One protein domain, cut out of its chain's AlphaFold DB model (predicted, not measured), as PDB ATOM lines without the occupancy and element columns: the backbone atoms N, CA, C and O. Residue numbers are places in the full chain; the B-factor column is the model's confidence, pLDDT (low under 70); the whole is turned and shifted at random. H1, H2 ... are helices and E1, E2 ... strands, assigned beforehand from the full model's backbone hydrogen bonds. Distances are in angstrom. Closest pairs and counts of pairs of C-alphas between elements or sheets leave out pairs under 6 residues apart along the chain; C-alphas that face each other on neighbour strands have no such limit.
ATOM      1  N   PRO A  94     131.315 107.908  69.198       87.06
ATOM      2  CA  PRO A  94     130.793 108.627  70.342       87.06
ATOM      3  C   PRO A  94     130.255 107.632  71.376       87.06
ATOM      4  O   PRO A  94     129.578 106.653  71.047       87.06
ATOM      5  N   ILE A  95     130.559 107.897  72.639       88.25
ATOM      6  CA  ILE A  95     130.059 107.152  73.793       88.25
ATOM      7  C   ILE A  95     129.527 108.121  74.843       88.25
ATOM      8  O   ILE A  95     130.044 109.226  75.024       88.25
ATOM      9  N   MET A  96     128.493 107.691  75.550       89.44
ATOM     10  CA  MET A  96     127.976 108.366  76.724       89.44
ATOM     11  C   MET A  96     128.676 107.815  77.966       89.44
ATOM     12  O   MET A  96     128.730 106.605  78.181       89.44
ATOM     13  N   ILE A  97     129.200 108.718  78.789       89.81
ATOM     14  CA  ILE A  97     129.864 108.413  80.053       89.81
ATOM     15  C   ILE A  97     128.855 108.618  81.181       89.81
ATOM     16  O   ILE A  97     128.369 109.733  81.391       89.81
ATOM     17  N   GLN A  98     128.571 107.556  81.933       88.94
ATOM     18  CA  GLN A  98     127.698 107.607  83.105       88.94
ATOM     19  C   GLN A  98     128.463 107.285  84.385       88.94
ATOM     20  O   GLN A  98     129.415 106.507  84.393       88.94
ATOM     21  N   LYS A  99     128.055 107.910  85.492       86.12
ATOM     22  CA  LYS A  99     128.641 107.654  86.809       86.12
ATOM     23  C   LYS A  99     128.147 106.302  87.329       86.12
ATOM     24  O   LYS A  99     126.946 106.142  87.509       86.12
ATOM     25  N   ARG A 100     129.067 105.390  87.655       84.44
ATOM     26  CA  ARG A 100     128.749 104.129  88.348       84.44
ATOM     27  C   ARG A 100     129.139 104.152  89.826       84.44
ATOM     28  O   ARG A 100     128.436 103.591  90.658       84.44
ATOM     29  N   GLY A 101     130.247 104.814  90.155       78.00
ATOM     30  CA  GLY A 101     130.781 104.921  91.516       78.00
ATOM     31  C   GLY A 101     131.461 106.266  91.770       78.00
ATOM     32  O   GLY A 101     131.211 107.244  91.061       78.00
ATOM     33  N   THR A 102     132.316 106.344  92.793       74.75
ATOM     34  CA  THR A 102     133.103 107.558  93.084       74.75
ATOM     35  C   THR A 102     134.136 107.838  91.992       74.75
ATOM     36  O   THR A 102     134.231 108.981  91.543       74.75
ATOM     37  N   ASP A 103     134.807 106.783  91.511       77.69
ATOM     38  CA  ASP A 103     135.945 106.840  90.577       77.69
ATOM     39  C   ASP A 103     135.804 105.879  89.386       77.69
ATOM     40  O   ASP A 103     136.776 105.549  88.704       77.69
ATOM     41  N   THR A 104     134.582 105.409  89.126       82.88
ATOM     42  CA  THR A 104     134.269 104.493  88.025       82.88
ATOM     43  C   THR A 104     133.130 105.026  87.170       82.88
ATOM     44  O   THR A 104     132.185 105.660  87.657       82.88
ATOM     45  N   VAL A 105     133.238 104.759  85.870       87.88
ATOM     46  CA  VAL A 105     132.273 105.185  84.858       87.88
ATOM     47  C   VAL A 105     131.851 104.008  83.994       87.88
ATOM     48  O   VAL A 105     132.668 103.132  83.707       87.88
ATOM     49  N   ASP A 106     130.597 104.024  83.560       88.81
ATOM     50  CA  ASP A 106     130.088 103.132  82.525       88.81
ATOM     51  C   ASP A 106     130.126 103.845  81.172       88.81
ATOM     52  O   ASP A 106     129.883 105.054  81.080       88.81
ATOM     53  N   LEU A 107     130.466 103.088  80.127       89.19
ATOM     54  CA  LEU A 107     130.557 103.574  78.752       89.19
ATOM     55  C   LEU A 107     129.418 102.958  77.951       89.19
ATOM     56  O   LEU A 107     129.389 101.746  77.733       89.19
ATOM     57  N   LEU A 108     128.489 103.796  77.511       87.94
ATOM     58  CA  LEU A 108     127.321 103.376  76.750       87.94
ATOM     59  C   LEU A 108     127.428 103.892  75.310       87.94
ATOM     60  O   LEU A 108     127.957 104.986  75.096       87.94
ATOM     61  N   PRO A 109     126.960 103.139  74.300       86.50
ATOM     62  CA  PRO A 109     126.817 103.672  72.949       86.50
ATOM     63  C   PRO A 109     125.934 104.925  72.966       86.50
ATOM     64  O   PRO A 109     124.945 104.967  73.692       86.50
ATOM     65  N   VAL A 110     126.270 105.941  72.170       84.94
ATOM     66  CA  VAL A 110     125.358 107.078  71.980       84.94
ATOM     67  C   VAL A 110     124.258 106.660  71.008       84.94
ATOM     68  O   VAL A 110     124.547 106.331  69.861       84.94
ATOM     69  N   SER A 111     123.011 106.679  71.476       78.06
ATOM     70  CA  SER A 111     121.806 106.515  70.660       78.06
ATOM     71  C   SER A 111     121.029 107.832  70.583       78.06
ATOM     72  O   SER A 111     121.004 108.607  71.548       78.06
ATOM     73  N   ASP A 112     120.346 108.063  69.461       66.38
ATOM     74  CA  ASP A 112     119.387 109.166  69.295       66.38
ATOM     75  C   ASP A 112     118.113 108.967  70.138       66.38
ATOM     76  O   ASP A 112     117.333 109.897  70.323       66.38
ATOM     77  N   LEU A 113     117.894 107.765  70.679       64.69
ATOM     78  CA  LEU A 113     116.791 107.486  71.607       64.69
ATOM     79  C   LEU A 113     117.136 107.841  73.062       64.69
ATOM     80  O   LEU A 113     116.234 108.020  73.874       64.69
ATOM     81  N   ASP A 114     118.426 107.991  73.377       65.62
ATOM     82  CA  ASP A 114     118.918 108.261  74.733       65.62
ATOM     83  C   ASP A 114     119.154 109.758  74.977       65.62
ATOM     84  O   ASP A 114     119.974 110.116  75.818       65.62
ATOM     85  N   ILE A 115     118.547 110.665  74.202       70.88
ATOM     86  CA  ILE A 115     118.868 112.095  74.299       70.88
ATOM     87  C   ILE A 115     118.272 112.688  75.584       70.88
ATOM     88  O   ILE A 115     117.063 112.867  75.709       70.88
ATOM     89  N   ASP A 116     119.148 113.061  76.517       76.44
ATOM     90  CA  ASP A 116     118.803 113.876  77.682       76.44
ATOM     91  C   ASP A 116     119.006 115.351  77.331       76.44
ATOM     92  O   ASP A 116     120.117 115.886  77.391       76.44
ATOM     93  N   ILE A 117     117.919 115.998  76.913       76.25
ATOM     94  CA  ILE A 117     117.903 117.428  76.623       76.25
ATOM     95  C   ILE A 117     117.371 118.229  77.807       76.25
ATOM     96  O   ILE A 117     116.266 117.995  78.293       76.25
ATOM     97  N   SER A 118     118.111 119.259  78.218       77.44
ATOM     98  CA  SER A 118     117.527 120.359  78.984       77.44
ATOM     99  C   SER A 118     117.151 121.488  78.042       77.44
ATOM    100  O   SER A 118     117.891 121.854  77.126       77.44
ATOM    101  N   TYR A 119     115.981 122.062  78.288       75.31
ATOM    102  CA  TYR A 119     115.586 123.298  77.645       75.31
ATOM    103  C   TYR A 119     115.974 124.465  78.539       75.31
ATOM    104  O   TYR A 119     115.455 124.611  79.652       75.31
ATOM    105  N   ASP A 120     116.873 125.312  78.052       74.25
ATOM    106  CA  ASP A 120     117.134 126.575  78.718       74.25
ATOM    107  C   ASP A 120     115.888 127.459  78.605       74.25
ATOM    108  O   ASP A 120     115.558 127.957  77.530       74.25
ATOM    109  N   LYS A 121     115.186 127.659  79.723       76.38
ATOM    110  CA  LYS A 121     113.932 128.425  79.749       76.38
ATOM    111  C   LYS A 121     114.105 129.877  79.305       76.38
ATOM    112  O   LYS A 121     113.135 130.478  78.857       76.38
ATOM    113  N   LEU A 122     115.296 130.452  79.467       80.69
ATOM    114  CA  LEU A 122     115.564 131.852  79.161       80.69
ATOM    115  C   LEU A 122     115.968 132.040  77.695       80.69
ATOM    116  O   LEU A 122     115.435 132.909  77.012       80.69
ATOM    117  N   PHE A 123     116.902 131.222  77.211       80.31
ATOM    118  CA  PHE A 123     117.451 131.314  75.857       80.31
ATOM    119  C   PHE A 123     116.735 130.438  74.839       80.31
ATOM    120  O   PHE A 123     117.000 130.568  73.646       80.31
ATOM    121  N   LYS A 124     115.835 129.563  75.294       74.00
ATOM    122  CA  LYS A 124     115.100 128.610  74.460       74.00
ATOM    123  C   LYS A 124     116.007 127.648  73.688       74.00
ATOM    124  O   LYS A 124     115.614 127.090  72.667       74.00
ATOM    125  N   THR A 125     117.234 127.457  74.175       71.81
ATOM    126  CA  THR A 125     118.231 126.577  73.566       71.81
ATOM    127  C   THR A 125     118.146 125.185  74.164       71.81
ATOM    128  O   THR A 125     118.046 125.028  75.383       71.81
ATOM    129  N   ILE A 126     118.235 124.183  73.298       71.62
ATOM    130  CA  ILE A 126     118.357 122.782  73.683       71.62
ATOM    131  C   ILE A 126     119.820 122.515  74.035       71.62
ATOM    132  O   ILE A 126     120.701 122.763  73.212       71.62
ATOM    133  N   ASN A 127     120.072 122.007  75.239       74.56
ATOM    134  CA  ASN A 127     121.396 121.556  75.652       74.56
ATOM    135  C   ASN A 127     121.372 120.045  75.863       74.56
ATOM    136  O   ASN A 127     120.499 119.536  76.564       74.56
ATOM    137  N   ASP A 128     122.354 119.343  75.305       79.31
ATOM    138  CA  ASP A 128     122.564 117.927  75.599       79.31
ATOM    139  C   ASP A 128     123.251 117.793  76.970       79.31
ATOM    140  O   ASP A 128     124.397 118.214  77.184       79.31
ATOM    141  N   ASN A 129     122.533 117.242  77.944       81.31
ATOM    142  CA  ASN A 129     123.024 117.059  79.307       81.31
ATOM    143  C   ASN A 129     123.953 115.852  79.432       81.31
ATOM    144  O   ASN A 129     124.649 115.723  80.445       81.31
ATOM    145  N   ARG A 130     124.022 114.989  78.415       84.88
ATOM    146  CA  ARG A 130     124.884 113.812  78.443       84.88
ATOM    147  C   ARG A 130     126.349 114.222  78.486       84.88
ATOM    148  O   ARG A 130     126.770 115.254  77.952       84.88
ATOM    149  N   THR A 131     127.152 113.384  79.134       88.06
ATOM    150  CA  THR A 131     128.611 113.490  79.056       88.06
ATOM    151  C   THR A 131     129.070 112.626  77.893       88.06
ATOM    152  O   THR A 131     129.223 111.420  78.053       88.06
ATOM    153  N   ILE A 132     129.244 113.227  76.718       86.38
ATOM    154  CA  ILE A 132     129.677 112.510  75.516       86.38
ATOM    155  C   ILE A 132     131.182 112.691  75.326       86.38
ATOM    156  O   ILE A 132     131.722 113.784  75.506       86.38
ATOM    157  N   ALA A 133     131.861 111.611  74.955       85.69
ATOM    158  CA  ALA A 133     133.252 111.631  74.528       85.69
ATOM    159  C   ALA A 133     133.449 110.717  73.317       85.69
ATOM    160  O   ALA A 133     132.651 109.815  73.065       85.69
ATOM    161  N   TRP A 134     134.539 110.927  72.585       84.06
ATOM    162  CA  TRP A 134     134.996 109.967  71.586       84.06
ATOM    163  C   TRP A 134     135.778 108.846  72.267       84.06
ATOM    164  O   TRP A 134     136.766 109.103  72.961       84.06
ATOM    165  N   GLU A 135     135.344 107.603  72.064       84.62
ATOM    166  CA  GLU A 135     136.101 106.435  72.502       84.62
ATOM    167  C   GLU A 135     137.352 106.298  71.638       84.62
ATOM    168  O   GLU A 135     137.272 106.076  70.432       84.62
ATOM    169  N   LEU A 553     134.694 113.119  82.606       85.62
ATOM    170  CA  LEU A 553     135.684 113.154  81.527       85.62
ATOM    171  C   LEU A 553     137.113 112.910  82.035       85.62
ATOM    172  O   LEU A 553     137.902 112.263  81.349       85.62
ATOM    173  N   SER A 554     137.455 113.396  83.231       81.75
ATOM    174  CA  SER A 554     138.762 113.146  83.850       81.75
ATOM    175  C   SER A 554     138.955 111.666  84.198       81.75
ATOM    176  O   SER A 554     139.968 111.071  83.818       81.75
ATOM    177  N   ILE A 555     137.958 111.039  84.839       84.75
ATOM    178  CA  ILE A 555     137.968 109.596  85.152       84.75
ATOM    179  C   ILE A 555     138.086 108.783  83.862       84.75
ATOM    180  O   ILE A 555     138.947 107.910  83.753       84.75
ATOM    181  N   PHE A 556     137.268 109.127  82.863       85.12
ATOM    182  CA  PHE A 556     137.295 108.521  81.541       85.12
ATOM    183  C   PHE A 556     138.703 108.565  80.937       85.12
ATOM    184  O   PHE A 556     139.271 107.509  80.665       85.12
ATOM    185  N   ARG A 557     139.317 109.746  80.786       81.12
ATOM    186  CA  ARG A 557     140.675 109.882  80.219       81.12
ATOM    187  C   ARG A 557     141.713 109.097  81.025       81.12
ATOM    188  O   ARG A 557     142.568 108.423  80.457       81.12
ATOM    189  N   GLY A 558     141.601 109.135  82.351       80.44
ATOM    190  CA  GLY A 558     142.533 108.513  83.287       80.44
ATOM    191  C   GLY A 558     142.468 106.986  83.395       80.44
ATOM    192  O   GLY A 558     143.300 106.432  84.120       80.44
ATOM    193  N   ARG A 559     141.519 106.308  82.728       81.06
ATOM    194  CA  ARG A 559     141.309 104.850  82.850       81.06
ATOM    195  C   ARG A 559     142.440 104.009  82.250       81.06
ATOM    196  O   ARG A 559     142.764 102.958  82.784       81.06
ATOM    197  N   ASN A 560     143.070 104.513  81.186       77.69
ATOM    198  CA  ASN A 560     144.158 103.848  80.457       77.69
ATOM    199  C   ASN A 560     145.531 104.464  80.775       77.69
ATOM    200  O   ASN A 560     146.464 104.372  79.976       77.69
ATOM    201  N   ALA A 561     145.661 105.179  81.893       82.00
ATOM    202  CA  ALA A 561     146.930 105.762  82.308       82.00
ATOM    203  C   ALA A 561     147.867 104.679  82.862       82.00
ATOM    204  O   ALA A 561     147.453 103.847  83.670       82.00
ATOM    205  N   THR A 562     149.141 104.728  82.476       81.19
ATOM    206  CA  THR A 562     150.179 103.865  83.051       81.19
ATOM    207  C   THR A 562     150.334 104.178  84.531       81.19
ATOM    208  O   THR A 562     150.618 105.321  84.880       81.19
ATOM    209  N   LYS A 563     150.117 103.192  85.402       84.19
ATOM    210  CA  LYS A 563     150.291 103.346  86.851       84.19
ATOM    211  C   LYS A 563     151.760 103.186  87.220       84.19
ATOM    212  O   LYS A 563     152.443 102.316  86.681       84.19
ATOM    213  N   TRP A 564     152.234 104.001  88.153       81.44
ATOM    214  CA  TRP A 564     153.597 103.880  88.641       81.44
ATOM    215  C   TRP A 564     153.686 102.727  89.647       81.44
ATOM    216  O   TRP A 564     153.252 102.846  90.785       81.44
ATOM    217  N   THR A 565     154.228 101.592  89.216       66.62
ATOM    218  CA  THR A 565     154.676 100.488  90.075       66.62
ATOM    219  C   THR A 565     156.186 100.599  90.318       66.62
ATOM    220  O   THR A 565     156.917 101.115  89.462       66.62
ATOM    221  N   SER A 566     156.659 100.140  91.481       51.94
ATOM    222  CA  SER A 566     158.060 100.240  91.929       51.94
ATOM    223  C   SER A 566     159.069  99.532  91.015       51.94
ATOM    224  O   SER A 566     160.232  99.919  90.993       51.94
ATOM    225  N   GLU A 567     158.638  98.537  90.234       44.88
ATOM    226  CA  GLU A 567     159.546  97.635  89.509       44.88
ATOM    227  C   GLU A 567     159.703  97.929  88.002       44.88
ATOM    228  O   GLU A 567     160.685  97.489  87.413       44.88
ATOM    229  N   ILE A 568     158.812  98.702  87.355       47.69
ATOM    230  CA  ILE A 568     158.792  98.821  85.870       47.69
ATOM    231  C   ILE A 568     158.980 100.265  85.350       47.69
ATOM    232  O   ILE A 568     159.113 100.501  84.156       47.69
ATOM    233  N   ASN A 569     159.094 101.276  86.215       49.41
ATOM    234  CA  ASN A 569     159.069 102.680  85.771       49.41
ATOM    235  C   ASN A 569     160.435 103.376  85.764       49.41
ATOM    236  O   ASN A 569     160.553 104.520  86.219       49.41
ATOM    237  N   LYS A 570     161.460 102.708  85.216       43.25
ATOM    238  CA  LYS A 570     162.714 103.388  84.862       43.25
ATOM    239  C   LYS A 570     162.435 104.378  83.730       43.25
ATOM    240  O   LYS A 570     161.805 104.054  82.728       43.25
ATOM    241  N   PHE A 571     162.870 105.613  83.936       41.34
ATOM    242  CA  PHE A 571     162.823 106.705  82.972       41.34
ATOM    243  C   PHE A 571     163.483 106.264  81.651       41.34
ATOM    244  O   PHE A 571     164.680 105.998  81.626       41.34
TER     245      PHE A 571
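Overview. This is residues 94 to 135 and 553 to 571 of the 669 residues of an uncharacterized protein of Rozella allomycis (strain CSF55) (UniProt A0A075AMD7). A small sheet of three strands, E2, E1 and E5, has one short helix, H1, over one face; a little two-stranded hairpin, E3 and E4, makes one end of the long axis, and a tail, residues 560 to 571, sticks out at the other. The 61 printed residues hold five named strands and then one named helix, in the order E1, E2, E3, E4, E5, H1. The larger sheet has the order E2, E1, E5, the smaller one E3, E4, and both are antiparallel. The class is mixed, helices and strands, though only 26 of the 61 residues are in named elements. The whole is extended, a rod of 56 by 24 by 21 A, with a radius of gyration of the C-alphas of 16.9 A.

Along the chain. E1, residues 94 to 99, begins with C-alpha 94 at (130.793, 108.627, 70.342) and is 16.6 A long. E2, residues 105 to 109, is 13.2 A long. E3, residues 117 to 119, measures 6.4 A, E4, residues 126 to 128, 6.7 A, and E5, residues 132 to 134, 7.1 A. H1, residues 553 to 558, is 8.5 A long and ends with C-alpha 558 at (142.533, 108.513, 83.287). Residues 559 to 571 hold no named element.

Arrangement. E1 is the inner strand of its sheet. E1 and E2 form a hairpin, antiparallel at 147 degrees, with N 98 and O 106 at 3.0 A and N 96 and O 108 at 2.8 A, both within hydrogen-bond range. E5 is antiparallel to E1 at 130 degrees, with N 95 and O 133 at 2.9 A. H1 is on this sheet at a height over the sheet of 9.2 A. It lies over E1 and runs across the strands, at 77 degrees to E1 on the local plane. The closest C-alphas of E2 and H1, those of Val 105 and Phe 556, are 6.9 A apart. In H1 every O i to N i+4 pair is within hydrogen-bond range. E3 and E4 form the other hairpin, antiparallel at 148 degrees, with N 118 and O 127 at 2.9 A. Both E3 and E4 are apart from E1 and from H1.

Size, cuts and confidence. The two C-alphas farthest apart, those of Leu 122 and Glu 567, are 56.7 A from each other. Residues 560 to 571 stand free; the body without them spans 37 by 21 by 16 A. Residues 136 to 552 are not printed, and C-alphas 135 and 553 are 11.3 A apart across the cut. Of the links that are printed whole, E1 to E2 and E4 to E5 are tight, E2 to E3 and E3 to E4 are short, and none is long. The mean pLDDT of the printed part is 77.3, and residues 112 to 114 and 565 to 571 are under 70.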